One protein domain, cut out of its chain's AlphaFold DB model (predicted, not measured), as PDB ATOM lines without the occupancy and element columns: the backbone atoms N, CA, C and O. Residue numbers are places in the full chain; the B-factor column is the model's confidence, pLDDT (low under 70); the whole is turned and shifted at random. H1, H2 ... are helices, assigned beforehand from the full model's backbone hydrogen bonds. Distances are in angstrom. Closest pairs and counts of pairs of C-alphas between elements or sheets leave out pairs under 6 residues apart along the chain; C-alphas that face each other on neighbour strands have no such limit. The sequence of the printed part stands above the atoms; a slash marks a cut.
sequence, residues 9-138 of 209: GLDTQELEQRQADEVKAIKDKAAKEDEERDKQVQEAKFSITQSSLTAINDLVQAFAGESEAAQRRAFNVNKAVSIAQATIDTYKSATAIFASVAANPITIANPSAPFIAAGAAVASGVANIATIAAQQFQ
ATOM      1  N   GLY A   9     304.444 219.690 307.728       54.00
ATOM      2  CA  GLY A   9     305.556 218.841 307.241       54.00
ATOM      3  C   GLY A   9     305.366 218.079 305.912       54.00
ATOM      4  O   GLY A   9     306.351 217.847 305.219       54.00
ATOM      5  N   LEU A  10     304.134 217.731 305.528       52.50
ATOM      6  CA  LEU A  10     303.756 217.102 304.262       52.50
ATOM      7  C   LEU A  10     303.514 218.148 303.160       52.50
ATOM      8  O   LEU A  10     303.973 217.958 302.038       52.50
ATOM      9  N   ASP A  11     302.894 219.290 303.485       57.62
ATOM     10  CA  ASP A  11     302.558 220.328 302.492       57.62
ATOM     11  C   ASP A  11     303.793 221.006 301.882       57.62
ATOM     12  O   ASP A  11     303.800 221.352 300.703       57.62
ATOM     13  N   THR A  12     304.871 221.189 302.648       61.62
ATOM     14  CA  THR A  12     306.097 221.821 302.137       61.62
ATOM     15  C   THR A  12     306.842 220.942 301.134       61.62
ATOM     16  O   THR A  12     307.297 221.468 300.126       61.62
ATOM     17  N   GLN A  13     306.914 219.620 301.343       67.31
ATOM     18  CA  GLN A  13     307.573 218.722 300.383       67.31
ATOM     19  C   GLN A  13     306.781 218.585 299.082       67.31
ATOM     20  O   GLN A  13     307.368 218.563 298.005       67.31
ATOM     21  N   GLU A  14     305.453 218.522 299.160       73.44
ATOM     22  CA  GLU A  14     304.595 218.408 297.979       73.44
ATOM     23  C   GLU A  14     304.565 219.716 297.165       73.44
ATOM     24  O   GLU A  14     304.488 219.703 295.936       73.44
ATOM     25  N   LEU A  15     304.667 220.870 297.834       69.81
ATOM     26  CA  LEU A  15     304.845 222.169 297.178       69.81
ATOM     27  C   LEU A  15     306.242 222.319 296.556       69.81
ATOM     28  O   LEU A  15     306.346 222.825 295.441       69.81
ATOM     29  N   GLU A  16     307.299 221.856 297.228       76.12
ATOM     30  CA  GLU A  16     308.663 221.840 296.679       76.12
ATOM     31  C   GLU A  16     308.781 220.906 295.466       76.12
ATOM     32  O   GLU A  16     309.385 221.285 294.464       76.12
ATOM     33  N   GLN A  17     308.164 219.719 295.509       81.25
ATOM     34  CA  GLN A  17     308.108 218.794 294.373       81.25
ATOM     35  C   GLN A  17     307.336 219.389 293.194       81.25
ATOM     36  O   GLN A  17     307.844 219.372 292.078       81.25
ATOM     37  N   ARG A  18     306.168 220.001 293.433       79.38
ATOM     38  CA  ARG A  18     305.412 220.687 292.372       79.38
ATOM     39  C   ARG A  18     306.196 221.835 291.747       79.38
ATOM     40  O   ARG A  18     306.226 221.943 290.528       79.38
ATOM     41  N   GLN A  19     306.882 222.650 292.548       82.06
ATOM     42  CA  GLN A  19     307.756 223.700 292.019       82.06
ATOM     43  C   GLN A  19     308.936 223.118 291.230       82.06
ATOM     44  O   GLN A  19     309.291 223.651 290.181       82.06
ATOM     45  N   ALA A  20     309.540 222.021 291.692       83.94
ATOM     46  CA  ALA A  20     310.622 221.350 290.979       83.94
ATOM     47  C   ALA A  20     310.155 220.750 289.642       83.94
ATOM     48  O   ALA A  20     310.851 220.900 288.636       83.94
ATOM     49  N   ASP A  21     308.974 220.131 289.612       87.94
ATOM     50  CA  ASP A  21     308.354 219.579 288.408       87.94
ATOM     51  C   ASP A  21     307.937 220.679 287.428       87.94
ATOM     52  O   ASP A  21     308.185 220.547 286.231       87.94
ATOM     53  N   GLU A  22     307.390 221.798 287.909       84.62
ATOM     54  CA  GLU A  22     307.091 222.972 287.081       84.62
ATOM     55  C   GLU A  22     308.369 223.579 286.493       84.62
ATOM     56  O   GLU A  22     308.438 223.837 285.291       84.62
ATOM     57  N   VAL A  23     309.425 223.744 287.297       86.38
ATOM     58  CA  VAL A  23     310.726 224.236 286.819       86.38
ATOM     59  C   VAL A  23     311.335 223.274 285.800       86.38
ATOM     60  O   VAL A  23     311.905 223.722 284.803       86.38
ATOM     61  N   LYS A  24     311.218 221.961 286.014       91.56
ATOM     62  CA  LYS A  24     311.672 220.945 285.061       91.56
ATOM     63  C   LYS A  24     310.857 220.997 283.770       91.56
ATOM     64  O   LYS A  24     311.449 221.046 282.702       91.56
ATOM     65  N   ALA A  25     309.533 221.080 283.852       90.12
ATOM     66  CA  ALA A  25     308.658 221.185 282.689       90.12
ATOM     67  C   ALA A  25     308.923 222.464 281.879       90.12
ATOM     68  O   ALA A  25     308.952 222.415 280.651       90.12
ATOM     69  N   ILE A  26     309.174 223.597 282.547       88.38
ATOM     70  CA  ILE A  26     309.562 224.857 281.897       88.38
ATOM     71  C   ILE A  26     310.915 224.706 281.193       88.38
ATOM     72  O   ILE A  26     311.044 225.120 280.043       88.38
ATOM     73  N   LYS A  27     311.912 224.086 281.841       89.94
ATOM     74  CA  LYS A  27     313.227 223.822 281.232       89.94
ATOM     75  C   LYS A  27     313.133 222.868 280.044       89.94
ATOM     76  O   LYS A  27     313.721 223.151 279.008       89.94
ATOM     77  N   ASP A  28     312.374 221.784 280.169       90.38
ATOM     78  CA  ASP A  28     312.173 220.801 279.104       90.38
ATOM     79  C   ASP A  28     311.428 221.421 277.916       90.38
ATOM     80  O   ASP A  28     311.747 221.139 276.761       90.38
ATOM     81  N   LYS A  29     310.448 222.296 278.178       88.88
ATOM     82  CA  LYS A  29     309.746 223.047 277.136       88.88
ATOM     83  C   LYS A  29     310.676 224.037 276.435       88.88
ATOM     84  O   LYS A  29     310.718 224.028 275.212       88.88
ATOM     85  N   ALA A  30     311.443 224.825 277.188       85.81
ATOM     86  CA  ALA A  30     312.419 225.755 276.622       85.81
ATOM     87  C   ALA A  30     313.479 225.019 275.782       85.81
ATOM     88  O   ALA A  30     313.752 225.419 274.659       85.81
ATOM     89  N   ALA A  31     314.000 223.889 276.269       88.81
ATOM     90  CA  ALA A  31     314.958 223.069 275.530       88.81
ATOM     91  C   ALA A  31     314.368 222.497 274.228       88.81
ATOM     92  O   ALA A  31     315.042 222.484 273.201       88.81
ATOM     93  N   LYS A  32     313.100 222.063 274.242       87.75
ATOM     94  CA  LYS A  32     312.397 221.606 273.032       87.75
ATOM     95  C   LYS A  32     312.150 222.737 272.040       87.75
ATOM     96  O   LYS A  32     312.298 222.528 270.842       87.75
ATOM     97  N   GLU A  33     311.760 223.914 272.520       85.12
ATOM     98  CA  GLU A  33     311.578 225.099 271.678       85.12
ATOM     99  C   GLU A  33     312.909 225.546 271.056       85.12
ATOM    100  O   GLU A  33     312.939 225.909 269.883       85.12
ATOM    101  N   ASP A  34     314.016 225.466 271.794       84.56
ATOM    102  CA  ASP A  34     315.365 225.729 271.280       84.56
ATOM    103  C   ASP A  34     315.764 224.716 270.199       84.56
ATOM    104  O   ASP A  34     316.161 225.114 269.104       84.56
ATOM    105  N   GLU A  35     315.584 223.418 270.455       85.38
ATOM    106  CA  GLU A  35     315.890 222.353 269.492       85.38
ATOM    107  C   GLU A  35     315.049 222.478 268.211       85.38
ATOM    108  O   GLU A  35     315.549 222.296 267.099       85.38
ATOM    109  N   GLU A  36     313.766 222.806 268.350       86.81
ATOM    110  CA  GLU A  36     312.854 223.008 267.228       86.81
ATOM    111  C   GLU A  36     313.233 224.251 266.411       86.81
ATOM    112  O   GLU A  36     313.268 224.200 265.180       86.81
ATOM    113  N   ARG A  37     313.609 225.354 267.074       86.44
ATOM    114  CA  ARG A  37     314.152 226.539 266.393       86.44
ATOM    115  C   ARG A  37     315.427 226.209 265.627       86.44
ATOM    116  O   ARG A  37     315.554 226.609 264.470       86.44
ATOM    117  N   ASP A  38     316.337 225.447 266.223       86.88
ATOM    118  CA  ASP A  38     317.564 225.023 265.557       86.88
ATOM    119  C   ASP A  38     317.265 224.141 264.339       86.88
ATOM    120  O   ASP A  38     317.828 224.373 263.266       86.88
ATOM    121  N   LYS A  39     316.330 223.188 264.446       85.94
ATOM    122  CA  LYS A  39     315.871 222.376 263.307       85.94
ATOM    123  C   LYS A  39     315.300 223.236 262.187       85.94
ATOM    124  O   LYS A  39     315.686 223.046 261.037       85.94
ATOM    125  N   GLN A  40     314.446 224.206 262.505       87.06
ATOM    126  CA  GLN A  40     313.873 225.115 261.510       87.06
ATOM    127  C   GLN A  40     314.940 225.980 260.838       87.06
ATOM    128  O   GLN A  40     314.905 226.165 259.624       87.06
ATOM    129  N   VAL A  41     315.929 226.470 261.591       91.44
ATOM    130  CA  VAL A  41     317.060 227.224 261.031       91.44
ATOM    131  C   VAL A  41     317.902 226.345 260.106       91.44
ATOM    132  O   VAL A  41     318.307 226.800 259.036       91.44
ATOM    133  N   GLN A  42     318.176 225.094 260.482       87.69
ATOM    134  CA  GLN A  42     318.906 224.157 259.624       87.69
ATOM    135  C   GLN A  42     318.105 223.803 258.368       87.69
ATOM    136  O   GLN A  42     318.649 223.845 257.267       87.69
ATOM    137  N   GLU A  43     316.808 223.530 258.501       87.75
ATOM    138  CA  GLU A  43     315.921 223.247 257.370       87.75
ATOM    139  C   GLU A  43     315.834 224.444 256.417       87.75
ATOM    140  O   GLU A  43     315.971 224.274 255.208       87.75
ATOM    141  N   ALA A  44     315.722 225.667 256.945       88.75
ATOM    142  CA  ALA A  44     315.764 226.889 256.148       88.75
ATOM    143  C   ALA A  44     317.103 227.041 255.408       88.75
ATOM    144  O   ALA A  44     317.115 227.373 254.224       88.75
ATOM    145  N   LYS A  45     318.239 226.746 256.058       89.19
ATOM    146  CA  LYS A  45     319.561 226.753 255.405       89.19
ATOM    147  C   LYS A  45     319.653 225.715 254.288       89.19
ATOM    148  O   LYS A  45     320.156 226.037 253.209       89.19
ATOM    149  N   PHE A  46     319.161 224.496 254.515       88.25
ATOM    150  CA  PHE A  46     319.111 223.464 253.480       88.25
ATOM    151  C   PHE A  46     318.204 223.879 252.326       88.25
ATOM    152  O   PHE A  46     318.615 223.766 251.180       88.25
ATOM    153  N   SER A  47     317.022 224.423 252.615       86.56
ATOM    154  CA  SER A  47     316.075 224.914 251.611       86.56
ATOM    155  C   SER A  47     316.663 226.051 250.769       86.56
ATOM    156  O   SER A  47     316.627 225.991 249.545       86.56
ATOM    157  N   ILE A  48     317.308 227.042 251.388       91.69
ATOM    158  CA  ILE A  48     317.982 228.128 250.660       91.69
ATOM    159  C   ILE A  48     319.112 227.576 249.784       91.69
ATOM    160  O   ILE A  48     319.249 227.972 248.624       91.69
ATOM    161  N   THR A  49     319.910 226.645 250.313       91.56
ATOM    162  CA  THR A  49     320.992 225.996 249.557       91.56
ATOM    163  C   THR A  49     320.428 225.225 248.366       91.56
ATOM    164  O   THR A  49     320.918 225.373 247.250       91.56
ATOM    165  N   GLN A  50     319.349 224.474 248.583       87.44
ATOM    166  CA  GLN A  50     318.623 223.732 247.561       87.44
ATOM    167  C   GLN A  50     318.153 224.642 246.431       87.44
ATOM    168  O   GLN A  50     318.463 224.401 245.266       87.44
ATOM    169  N   SER A  51     317.427 225.705 246.779       88.12
ATOM    170  CA  SER A  51     316.915 226.676 245.817       88.12
ATOM    171  C   SER A  51     318.045 227.358 245.054       88.12
ATOM    172  O   SER A  51     317.922 227.583 243.855       88.12
ATOM    173  N   SER A  52     319.167 227.639 245.721       91.00
ATOM    174  CA  SER A  52     320.348 228.224 245.082       91.00
ATOM    175  C   SER A  52     320.981 227.264 244.071       91.00
ATOM    176  O   SER A  52     321.309 227.673 242.961       91.00
ATOM    177  N   LEU A  53     321.114 225.981 244.421       88.81
ATOM    178  CA  LEU A  53     321.620 224.942 243.521       88.81
ATOM    179  C   LEU A  53     320.708 224.748 242.302       88.81
ATOM    180  O   LEU A  53     321.204 224.651 241.179       88.81
ATOM    181  N   THR A  54     319.389 224.746 242.509       87.44
ATOM    182  CA  THR A  54     318.401 224.702 241.423       87.44
ATOM    183  C   THR A  54     318.525 225.924 240.519       87.44
ATOM    184  O   THR A  54     318.670 225.760 239.314       87.44
ATOM    185  N   ALA A  55     318.594 227.134 241.079       88.44
ATOM    186  CA  ALA A  55     318.748 228.356 240.291       88.44
ATOM    187  C   ALA A  55     320.047 228.370 239.462       88.44
ATOM    188  O   ALA A  55     320.042 228.822 238.319       88.44
ATOM    189  N   ILE A  56     321.157 227.852 240.004       86.06
ATOM    190  CA  ILE A  56     322.417 227.694 239.258       86.06
ATOM    191  C   ILE A  56     322.236 226.721 238.089       86.06
ATOM    192  O   ILE A  56     322.708 226.994 236.986       86.06
ATOM    193  N   ASN A  57     321.569 225.592 238.323       82.75
ATOM    194  CA  ASN A  57     321.304 224.594 237.293       82.75
ATOM    195  C   ASN A  57     320.414 225.171 236.178       82.75
ATOM    196  O   ASN A  57     320.790 225.117 235.009       82.75
ATOM    197  N   ASP A  58     319.307 225.820 236.540       83.44
ATOM    198  CA  ASP A  58     318.382 226.463 235.598       83.44
ATOM    199  C   ASP A  58     319.084 227.544 234.770       83.44
ATOM    200  O   ASP A  58     318.923 227.606 233.550       83.44
ATOM    201  N   LEU A  59     319.927 228.361 235.413       84.56
ATOM    202  CA  LEU A  59     320.747 229.360 234.734       84.56
ATOM    203  C   LEU A  59     321.677 228.695 233.714       84.56
ATOM    204  O   LEU A  59     321.738 229.107 232.559       84.56
ATOM    205  N   VAL A  60     322.393 227.648 234.115       83.38
ATOM    206  CA  VAL A  60     323.326 226.965 233.218       83.38
ATOM    207  C   VAL A  60     322.608 226.272 232.065       83.38
ATOM    208  O   VAL A  60     323.118 226.320 230.949       83.38
ATOM    209  N   GLN A  61     321.427 225.696 232.286       81.62
ATOM    210  CA  GLN A  61     320.601 225.143 231.213       81.62
ATOM    211  C   GLN A  61     320.098 226.231 230.257       81.62
ATOM    212  O   GLN A  61     320.170 226.047 229.046       81.62
ATOM    213  N   ALA A  62     319.666 227.387 230.769       80.94
ATOM    214  CA  ALA A  62     319.210 228.508 229.946       80.94
ATOM    215  C   ALA A  62     320.329 229.104 229.069       80.94
ATOM    216  O   ALA A  62     320.066 229.591 227.971       80.94
ATOM    217  N   PHE A  63     321.581 229.047 229.535       79.81
ATOM    218  CA  PHE A  63     322.764 229.509 228.799       79.81
ATOM    219  C   PHE A  63     323.526 228.384 228.076       79.81
ATOM    220  O   PHE A  63     324.551 228.643 227.433       79.81
ATOM    221  N   ALA A  64     323.047 227.141 228.152       79.25
ATOM    222  CA  ALA A  64     323.619 226.020 227.424       79.25
ATOM    223  C   ALA A  64     323.288 226.172 225.933       79.25
ATOM    224  O   ALA A  64     322.227 225.776 225.463       79.25
ATOM    225  N   GLY A  65     324.202 226.780 225.177       74.19
ATOM    226  CA  GLY A  65     324.095 226.825 223.719       74.19
ATOM    227  C   GLY A  65     324.168 225.432 223.080       74.19
ATOM    228  O   GLY A  65     324.542 224.448 223.715       74.19
ATOM    229  N   GLU A  66     323.899 225.358 221.778       77.88
ATOM    230  CA  GLU A  66     323.843 224.087 221.036       77.88
ATOM    231  C   GLU A  66     325.217 223.440 220.797       77.88
ATOM    232  O   GLU A  66     325.293 222.281 220.395       77.88
ATOM    233  N   SER A  67     326.321 224.150 221.047       85.12
ATOM    234  CA  SER A  67     327.661 223.589 220.835       85.12
ATOM    235  C   SER A  67     327.963 222.453 221.815       85.12
ATOM    236  O   SER A  67     327.647 222.538 223.001       85.12
ATOM    237  N   GLU A  68     328.669 221.423 221.351       85.44
ATOM    238  CA  GLU A  68     329.101 220.300 222.194       85.44
ATOM    239  C   GLU A  68     329.901 220.775 223.423       85.44
ATOM    240  O   GLU A  68     329.736 220.263 224.529       85.44
ATOM    241  N   ALA A  69     330.719 221.819 223.257       86.25
ATOM    242  CA  ALA A  69     331.461 222.434 224.352       86.25
ATOM    243  C   ALA A  69     330.539 223.065 225.413       86.25
ATOM    244  O   ALA A  69     330.818 222.948 226.608       86.25
ATOM    245  N   ALA A  70     329.448 223.719 225.002       85.12
ATOM    246  CA  ALA A  70     328.461 224.285 225.920       85.12
ATOM    247  C   ALA A  70     327.651 223.184 226.621       85.12
ATOM    248  O   ALA A  70     327.535 223.208 227.846       85.12
ATOM    249  N   GLN A  71     327.201 222.169 225.881       86.38
ATOM    250  CA  GLN A  71     326.488 221.014 226.436       86.38
ATOM    251  C   GLN A  71     327.343 220.237 227.445       86.38
ATOM    252  O   GLN A  71     326.870 219.880 228.522       86.38
ATOM    253  N   ARG A  72     328.636 220.042 227.157       88.19
ATOM    254  CA  ARG A  72     329.582 219.402 228.083       88.19
ATOM    255  C   ARG A  72     329.786 220.220 229.358       88.19
ATOM    256  O   ARG A  72     329.906 219.645 230.439       88.19
ATOM    257  N   ARG A  73     329.836 221.555 229.262       88.81
ATOM    258  CA  ARG A  73     329.904 222.434 230.445       88.81
ATOM    259  C   ARG A  73     328.631 222.330 231.275       88.81
ATOM    260  O   ARG A  73     328.737 222.128 232.480       88.81
ATOM    261  N   ALA A  74     327.467 222.402 230.634       88.69
ATOM    262  CA  ALA A  74     326.181 222.262 231.305       88.69
ATOM    263  C   ALA A  74     326.053 220.904 232.005       88.69
ATOM    264  O   ALA A  74     325.740 220.847 233.188       88.69
ATOM    265  N   PHE A  75     326.432 219.820 231.325       90.69
ATOM    266  CA  PHE A  75     326.500 218.486 231.915       90.69
ATOM    267  C   PHE A  75     327.378 218.442 233.172       90.69
ATOM    268  O   PHE A  75     326.963 217.903 234.194       90.69
ATOM    269  N   ASN A  76     328.582 219.021 233.125       90.69
ATOM    270  CA  ASN A  76     329.490 219.014 234.271       90.69
ATOM    271  C   ASN A  76     328.937 219.815 235.459       90.69
ATOM    272  O   ASN A  76     329.102 219.381 236.600       90.69
ATOM    273  N   VAL A  77     328.274 220.949 235.211       90.69
ATOM    274  CA  VAL A  77     327.609 221.711 236.278       90.69
ATOM    275  C   VAL A  77     326.446 220.916 236.855       90.69
ATOM    276  O   VAL A  77     326.369 220.773 238.070       90.69
ATOM    277  N   ASN A  78     325.597 220.331 236.012       88.56
ATOM    278  CA  ASN A  78     324.459 219.530 236.463       88.56
ATOM    279  C   ASN A  78     324.926 218.340 237.298       88.56
ATOM    280  O   ASN A  78     324.376 218.077 238.360       88.56
ATOM    281  N   LYS A  79     325.996 217.667 236.872       93.12
ATOM    282  CA  LYS A  79     326.635 216.595 237.635       93.12
ATOM    283  C   LYS A  79     327.129 217.082 238.999       93.12
ATOM    284  O   LYS A  79     326.896 216.409 239.999       93.12
ATOM    285  N   ALA A  80     327.781 218.243 239.063       92.06
ATOM    286  CA  ALA A  80     328.246 218.820 240.324       92.06
ATOM    287  C   ALA A  80     327.082 219.207 241.253       92.06
ATOM    288  O   ALA A  80     327.121 218.892 242.441       92.06
ATOM    289  N   VAL A  81     326.028 219.821 240.709       91.25
ATOM    290  CA  VAL A  81     324.799 220.154 241.443       91.25
ATOM    291  C   VAL A  81     324.125 218.887 241.972       91.25
ATOM    292  O   VAL A  81     323.787 218.834 243.149       91.25
ATOM    293  N   SER A  82     324.009 217.835 241.159       89.81
ATOM    294  CA  SER A  82     323.449 216.546 241.581       89.81
ATOM    295  C   SER A  82     324.272 215.872 242.683       89.81
ATOM    296  O   SER A  82     323.704 215.272 243.591       89.81
ATOM    297  N   ILE A  83     325.604 215.986 242.653       92.62
ATOM    298  CA  ILE A  83     326.469 215.497 243.740       92.62
ATOM    299  C   ILE A  83     326.227 216.294 245.024       92.62
ATOM    300  O   ILE A  83     326.078 215.700 246.093       92.62
ATOM    301  N   ALA A  84     326.170 217.626 244.931       92.56
ATOM    302  CA  ALA A  84     325.877 218.484 246.076       92.56
ATOM    303  C   ALA A  84     324.507 218.139 246.676       92.56
ATOM    304  O   ALA A  84     324.383 217.987 247.890       92.56
ATOM    305  N   GLN A  85     323.521 217.907 245.811       90.00
ATOM    306  CA  GLN A  85     322.187 217.492 246.197       90.00
ATOM    307  C   GLN A  85     322.179 216.173 246.958       90.00
ATOM    308  O   GLN A  85     321.729 216.105 248.100       90.00
ATOM    309  N   ALA A  86     322.755 215.136 246.350       91.81
ATOM    310  CA  ALA A  86     322.846 213.821 246.960       91.81
ATOM    311  C   ALA A  86     323.599 213.865 248.300       91.81
ATOM    312  O   ALA A  86     323.267 213.118 249.217       91.81
ATOM    313  N   THR A  87     324.578 214.763 248.448       92.88
ATOM    314  CA  THR A  87     325.303 214.970 249.710       92.88
ATOM    315  C   THR A  87     324.399 215.554 250.796       92.88
ATOM    316  O   THR A  87     324.385 215.040 251.916       92.88
ATOM    317  N   ILE A  88     323.617 216.589 250.470       89.62
ATOM    318  CA  ILE A  88     322.642 217.187 251.393       89.62
ATOM    319  C   ILE A  88     321.611 216.138 251.816       89.62
ATOM    320  O   ILE A  88     321.394 215.937 253.012       89.62
ATOM    321  N   ASP A  89     321.035 215.416 250.857       90.69
ATOM    322  CA  ASP A  89     320.016 214.399 251.119       90.69
ATOM    323  C   ASP A  89     320.558 213.256 251.983       90.69
ATOM    324  O   ASP A  89     319.891 212.810 252.918       90.69
ATOM    325  N   THR A  90     321.802 212.834 251.740       90.31
ATOM    326  CA  THR A  90     322.486 211.824 252.563       90.31
ATOM    327  C   THR A  90     322.621 212.290 254.009       90.31
ATOM    328  O   THR A  90     322.308 211.537 254.933       90.31
ATOM    329  N   TYR A  91     323.045 213.538 254.229       91.44
ATOM    330  CA  TYR A  91     323.185 214.094 255.574       91.44
ATOM    331  C   TYR A  91     321.836 214.191 256.301       91.44
ATOM    332  O   TYR A  91     321.717 213.763 257.455       91.44
ATOM    333  N   LYS A  92     320.803 214.709 255.622       90.56
ATOM    334  CA  LYS A  92     319.448 214.824 256.184       90.56
ATOM    335  C   LYS A  92     318.880 213.444 256.521       90.56
ATOM    336  O   LYS A  92     318.364 213.249 257.620       90.56
ATOM    337  N   SER A  93     319.039 212.475 255.619       87.69
ATOM    338  CA  SER A  93     318.589 211.093 255.810       87.69
ATOM    339  C   SER A  93     319.281 210.421 256.998       87.69
ATOM    340  O   SER A  93     318.603 209.903 257.884       87.69
ATOM    341  N   ALA A  94     320.613 210.487 257.074       87.56
ATOM    342  CA  ALA A  94     321.373 209.887 258.167       87.56
ATOM    343  C   ALA A  94     321.002 210.493 259.530       87.56
ATOM    344  O   ALA A  94     320.806 209.758 260.498       87.56
ATOM    345  N   THR A  95     320.839 211.818 259.591       88.38
ATOM    346  CA  THR A  95     320.426 212.528 260.812       88.38
ATOM    347  C   THR A  95     319.015 212.121 261.244       88.38
ATOM    348  O   THR A  95     318.787 211.823 262.417       88.38
ATOM    349  N   ALA A  96     318.073 212.049 260.300       88.44
ATOM    350  CA  ALA A  96     316.699 211.640 260.576       88.44
ATOM    351  C   ALA A  96     316.611 210.177 261.043       88.44
ATOM    352  O   ALA A  96     315.915 209.880 262.014       88.44
ATOM    353  N   ILE A  97     317.352 209.267 260.400       85.31
ATOM    354  CA  ILE A  97     317.423 207.852 260.788       85.31
ATOM    355  C   ILE A  97     318.031 207.711 262.180       85.31
ATOM    356  O   ILE A  97     317.466 207.008 263.016       85.31
ATOM    357  N   PHE A  98     319.135 208.409 262.460       90.19
ATOM    358  CA  PHE A  98     319.745 208.400 263.785       90.19
ATOM    359  C   PHE A  98     318.738 208.824 264.857       90.19
ATOM    360  O   PHE A  98     318.514 208.081 265.809       90.19
ATOM    361  N   ALA A  99     318.091 209.980 264.681       89.06
ATOM    362  CA  ALA A  99     317.115 210.501 265.634       89.06
ATOM    363  C   ALA A  99     315.925 209.543 265.822       89.06
ATOM    364  O   ALA A  99     315.523 209.262 266.951       89.06
ATOM    365  N   SER A 100     315.397 208.987 264.726       88.44
ATOM    366  CA  SER A 100     314.268 208.053 264.765       88.44
ATOM    367  C   SER A 100     314.605 206.750 265.487       88.44
ATOM    368  O   SER A 100     313.774 206.244 266.241       88.44
ATOM    369  N   VAL A 101     315.792 206.183 265.255       86.75
ATOM    370  CA  VAL A 101     316.209 204.941 265.919       86.75
ATOM    371  C   VAL A 101     316.589 205.228 267.370       86.75
ATOM    372  O   VAL A 101     316.216 204.462 268.252       86.75
ATOM    373  N   ALA A 102     317.240 206.357 267.658       88.81
ATOM    374  CA  ALA A 102     317.581 206.759 269.023       88.81
ATOM    375  C   ALA A 102     316.341 206.933 269.915       88.81
ATOM    376  O   ALA A 102     316.380 206.570 271.088       88.81
ATOM    377  N   ALA A 103     315.227 207.416 269.356       88.38
ATOM    378  CA  ALA A 103     313.954 207.545 270.065       88.38
ATOM    379  C   ALA A 103     313.226 206.202 270.304       88.38
ATOM    380  O   ALA A 103     312.235 206.162 271.035       88.38
ATOM    381  N   ASN A 104     313.677 205.099 269.697       85.94
ATOM    382  CA  ASN A 104     313.038 203.793 269.838       85.94
ATOM    383  C   ASN A 104     313.440 203.113 271.167       85.94
ATOM    384  O   ASN A 104     314.637 202.983 271.433       85.94
ATOM    385  N   PRO A 105     312.489 202.581 271.965       83.06
ATOM    386  CA  PRO A 105     312.789 201.829 273.189       83.06
ATOM    387  C   PRO A 105     313.748 200.641 272.997       83.06
ATOM    388  O   PRO A 105     314.479 200.288 273.922       83.06
ATOM    389  N   ILE A 106     313.794 200.044 271.799       80.31
ATOM    390  CA  ILE A 106     314.733 198.961 271.444       80.31
ATOM    391  C   ILE A 106     316.199 199.408 271.606       80.31
ATOM    392  O   ILE A 106     317.065 198.590 271.920       80.31
ATOM    393  N   THR A 107     316.486 200.705 271.479       83.31
ATOM    394  CA  THR A 107     317.832 201.276 271.643       83.31
ATOM    395  C   THR A 107     318.371 201.139 273.070       83.31
ATOM    396  O   THR A 107     319.584 201.141 273.259       83.31
ATOM    397  N   ILE A 108     317.516 200.907 274.075       83.69
ATOM    398  CA  ILE A 108     317.962 200.575 275.439       83.69
ATOM    399  C   ILE A 108     318.729 199.242 275.447       83.69
ATOM    400  O   ILE A 108     319.746 199.114 276.127       83.69
ATOM    401  N   ALA A 109     318.270 198.259 274.666       87.00
ATOM    402  CA  ALA A 109     318.911 196.950 274.551       87.00
ATOM    403  C   ALA A 109     320.097 196.954 273.570       87.00
ATOM    404  O   ALA A 109     321.003 196.132 273.694       87.00
ATOM    405  N   ASN A 110     320.107 197.876 272.604       88.00
ATOM    406  CA  ASN A 110     321.218 198.057 271.675       88.00
ATOM    407  C   ASN A 110     321.523 199.548 271.437       88.00
ATOM    408  O   ASN A 110     321.071 200.117 270.438       88.00
ATOM    409  N   PRO A 111     322.362 200.169 272.290       89.44
ATOM    410  CA  PRO A 111     322.723 201.582 272.161       89.44
ATOM    411  C   PRO A 111     323.466 201.924 270.860       89.44
ATOM    412  O   PRO A 111     323.527 203.085 270.468       89.44
ATOM    413  N   SER A 112     324.034 200.922 270.174       90.50
ATOM    414  CA  SER A 112     324.747 201.113 268.905       90.50
ATOM    415  C   SER A 112     323.827 201.143 267.676       90.50
ATOM    416  O   SER A 112     324.249 201.602 266.612       90.50
ATOM    417  N   ALA A 113     322.567 200.708 267.807       89.38
ATOM    418  CA  ALA A 113     321.628 200.590 266.688       89.38
ATOM    419  C   ALA A 113     321.428 201.894 265.882       89.38
ATOM    420  O   ALA A 113     321.463 201.816 264.650       89.38
ATOM    421  N   PRO A 114     321.295 203.088 266.502       88.56
ATOM    422  CA  PRO A 114     321.159 204.337 265.752       88.56
ATOM    423  C   PRO A 114     322.372 204.644 264.869       88.56
ATOM    424  O   PRO A 114     322.213 205.091 263.735       88.56
ATOM    425  N   PHE A 115     323.584 204.359 265.355       90.88
ATOM    426  CA  PHE A 115     324.824 204.595 264.612       90.88
ATOM    427  C   PHE A 115     324.978 203.632 263.438       90.88
ATOM    428  O   PHE A 115     325.395 204.047 262.362       90.88
ATOM    429  N   ILE A 116     324.614 202.360 263.625       90.38
ATOM    430  CA  ILE A 116     324.650 201.358 262.552       90.38
ATOM    431  C   ILE A 116     323.655 201.737 261.450       90.38
ATOM    432  O   ILE A 116     324.015 201.747 260.273       90.38
ATOM    433  N   ALA A 117     322.425 202.100 261.823       87.75
ATOM    434  CA  ALA A 117     321.393 202.493 260.870       87.75
ATOM    435  C   ALA A 117     321.772 203.776 260.108       87.75
ATOM    436  O   ALA A 117     321.692 203.816 258.879       87.75
ATOM    437  N   ALA A 118     322.248 204.802 260.818       84.62
ATOM    438  CA  ALA A 118     322.719 206.036 260.195       84.62
ATOM    439  C   ALA A 118     323.949 205.794 259.307       84.62
ATOM    440  O   ALA A 118     324.024 206.321 258.200       84.62
ATOM    441  N   GLY A 119     324.884 204.945 259.744       83.00
ATOM    442  CA  GLY A 119     326.056 204.555 258.963       83.00
ATOM    443  C   GLY A 119     325.688 203.848 257.657       83.00
ATOM    444  O   GLY A 119     326.270 204.148 256.616       83.00
ATOM    445  N   ALA A 120     324.677 202.976 257.678       87.12
ATOM    446  CA  ALA A 120     324.155 202.339 256.470       87.12
ATOM    447  C   ALA A 120     323.547 203.361 255.491       87.12
ATOM    448  O   ALA A 120     323.779 203.264 254.286       87.12
ATOM    449  N   ALA A 121     322.830 204.369 255.998       87.00
ATOM    450  CA  ALA A 121     322.285 205.456 255.183       87.00
ATOM    451  C   ALA A 121     323.379 206.346 254.572       87.00
ATOM    452  O   ALA A 121     323.297 206.726 253.406       87.00
ATOM    453  N   VAL A 122     324.442 206.640 255.328       89.81
ATOM    454  CA  VAL A 122     325.611 207.348 254.785       89.81
ATOM    455  C   VAL A 122     326.271 206.520 253.685       89.81
ATOM    456  O   VAL A 122     326.577 207.055 252.623       89.81
ATOM    457  N   ALA A 123     326.458 205.216 253.896       88.75
ATOM    458  CA  ALA A 123     327.079 204.341 252.905       88.75
ATOM    459  C   ALA A 123     326.269 204.266 251.599       88.75
ATOM    460  O   ALA A 123     326.847 204.378 250.515       88.75
ATOM    461  N   SER A 124     324.940 204.126 251.679       89.50
ATOM    462  CA  SER A 124     324.075 204.123 250.493       89.50
ATOM    463  C   SER A 124     324.077 205.478 249.779       89.50
ATOM    464  O   SER A 124     324.164 205.528 248.550       89.50
ATOM    465  N   GLY A 125     324.079 206.577 250.534       87.19
ATOM    466  CA  GLY A 125     324.209 207.928 250.000       87.19
ATOM    467  C   GLY A 125     325.532 208.161 249.264       87.19
ATOM    468  O   GLY A 125     325.542 208.649 248.134       87.19
ATOM    469  N   VAL A 126     326.651 207.722 249.844       92.38
ATOM    470  CA  VAL A 126     327.977 207.785 249.207       92.38
ATOM    471  C   VAL A 126     328.025 206.944 247.931       92.38
ATOM    472  O   VAL A 126     328.591 207.390 246.933       92.38
ATOM    473  N   ALA A 127     327.398 205.766 247.913       93.38
ATOM    474  CA  ALA A 127     327.300 204.954 246.701       93.38
ATOM    475  C   ALA A 127     326.508 205.666 245.585       93.38
ATOM    476  O   ALA A 127     326.909 205.632 244.416       93.38
ATOM    477  N   ASN A 128     325.427 206.371 245.931       90.38
ATOM    478  CA  ASN A 128     324.685 207.202 244.982       90.38
ATOM    479  C   ASN A 128     325.547 208.363 244.451       90.38
ATOM    480  O   ASN A 128     325.638 208.566 243.242       90.38
ATOM    481  N   ILE A 129     326.266 209.068 245.331       93.00
ATOM    482  CA  ILE A 129     327.208 210.128 244.935       93.00
ATOM    483  C   ILE A 129     328.273 209.587 243.977       93.00
ATOM    484  O   ILE A 129     328.539 210.208 242.950       93.00
ATOM    485  N   ALA A 130     328.854 208.421 244.268       92.81
ATOM    486  CA  ALA A 130     329.833 207.775 243.398       92.81
ATOM    487  C   ALA A 130     329.238 207.430 242.025       92.81
ATOM    488  O   ALA A 130     329.895 207.607 241.000       92.81
ATOM    489  N   THR A 131     327.974 207.003 241.994       95.56
ATOM    490  CA  THR A 131     327.245 206.708 240.753       95.56
ATOM    491  C   THR A 131     327.055 207.972 239.917       95.56
ATOM    492  O   THR A 131     327.378 207.971 238.730       95.56
ATOM    493  N   ILE A 132     326.623 209.079 240.530       91.12
ATOM    494  CA  ILE A 132     326.506 210.388 239.865       91.12
ATOM    495  C   ILE A 132     327.886 210.857 239.383       91.12
ATOM    496  O   ILE A 132     328.045 211.285 238.241       91.12
ATOM    497  N   ALA A 133     328.918 210.714 240.216       93.50
ATOM    498  CA  ALA A 133     330.296 211.064 239.889       93.50
ATOM    499  C   ALA A 133     330.887 210.214 238.751       93.50
ATOM    500  O   ALA A 133     331.765 210.692 238.031       93.50
ATOM    501  N   ALA A 134     330.393 208.998 238.531       95.69
ATOM    502  CA  ALA A 134     330.801 208.148 237.419       95.69
ATOM    503  C   ALA A 134     330.103 208.504 236.094       95.69
ATOM    504  O   ALA A 134     330.588 208.103 235.037       95.69
ATOM    505  N   GLN A 135     329.011 209.280 236.115       94.12
ATOM    506  CA  GLN A 135     328.293 209.671 234.897       94.12
ATOM    507  C   GLN A 135     329.211 210.434 233.935       94.12
ATOM    508  O   GLN A 135     329.970 211.322 234.336       94.12
ATOM    509  N   GLN A 136     329.127 210.104 232.647       92.50
ATOM    510  CA  GLN A 136     329.951 210.703 231.598       92.50
ATOM    511  C   GLN A 136     329.085 211.425 230.576       92.50
ATOM    512  O   GLN A 136     327.986 210.978 230.258       92.50
ATOM    513  N   PHE A 137     329.616 212.521 230.038       90.69
ATOM    514  CA  PHE A 137     328.981 213.229 228.938       90.69
ATOM    515  C   PHE A 137     329.027 212.363 227.677       90.69
ATOM    516  O   PHE A 137     330.113 212.037 227.192       90.69
ATOM    517  N   GLN A 138     327.859 212.016 227.151       83.88
ATOM    518  CA  GLN A 138     327.698 211.349 225.862       83.88
ATOM    519  C   GLN A 138     327.301 212.439 224.859       83.88
ATOM    520  O   GLN A 138     326.177 212.929 224.899       83.88
TER     521      GLN A 138
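Overview. This is residues 9 to 138 of the 209 residues of an uncharacterized protein of Lysinibacillus pakistanensis (UniProt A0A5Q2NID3). Three helices, H1, H2 and H4, run to and fro in one flat row with H2 in the middle; residues 9 to 41, nearly all in the very long H1, stick out as a straight arm. Tiny H3 sits at the turn from H2 to H4. The 130 printed residues, all helix by class, hold H1, H2, H3 and H4 in that order, extended, with a radius of gyration of the C-alphas of 23.8 A and spans of 89 by 32 by 10 A.

Arrangement. H1, residues 10 to 62, and H2, residues 68 to 102, form a hairpin at a shallow tilt of 13 degrees, opposite ways; H1 touches with residues 46 to 61 alone, H2 with 74 to 88 alone, and the closest C-alphas, of Val 60 and Ala 74, are 5.8 A apart. H3, residues 105 to 108, is close to H2 but not clearly touching, the closest C-alphas, of Val 101 and Thr 107, being 7.0 A apart. H4, residues 113 to 134, touches H2 at a shallow tilt of 5 degrees, opposite ways, the closest C-alphas, of Ala 94 and Ala 118, being 4.6 A apart. H1 and H4 are apart. In H1, H2 and H4 every O i to N i+4 pair is within hydrogen-bond range; H3 is too short for one.

Along the chain. H1 spans 76.8 A from C-alpha 10 at (303.756, 217.102, 304.262), H2 50.1 A, and H4 31.6 A to C-alpha 134 at (330.801, 208.148, 237.419).

Size, cuts and confidence. The C-alphas of Gly 9 and Ser 67, the two farthest apart, are 89.3 A apart. The printed part has no cut, and its three links are tight. Residues 9 to 13 and 15 have pLDDT under 70.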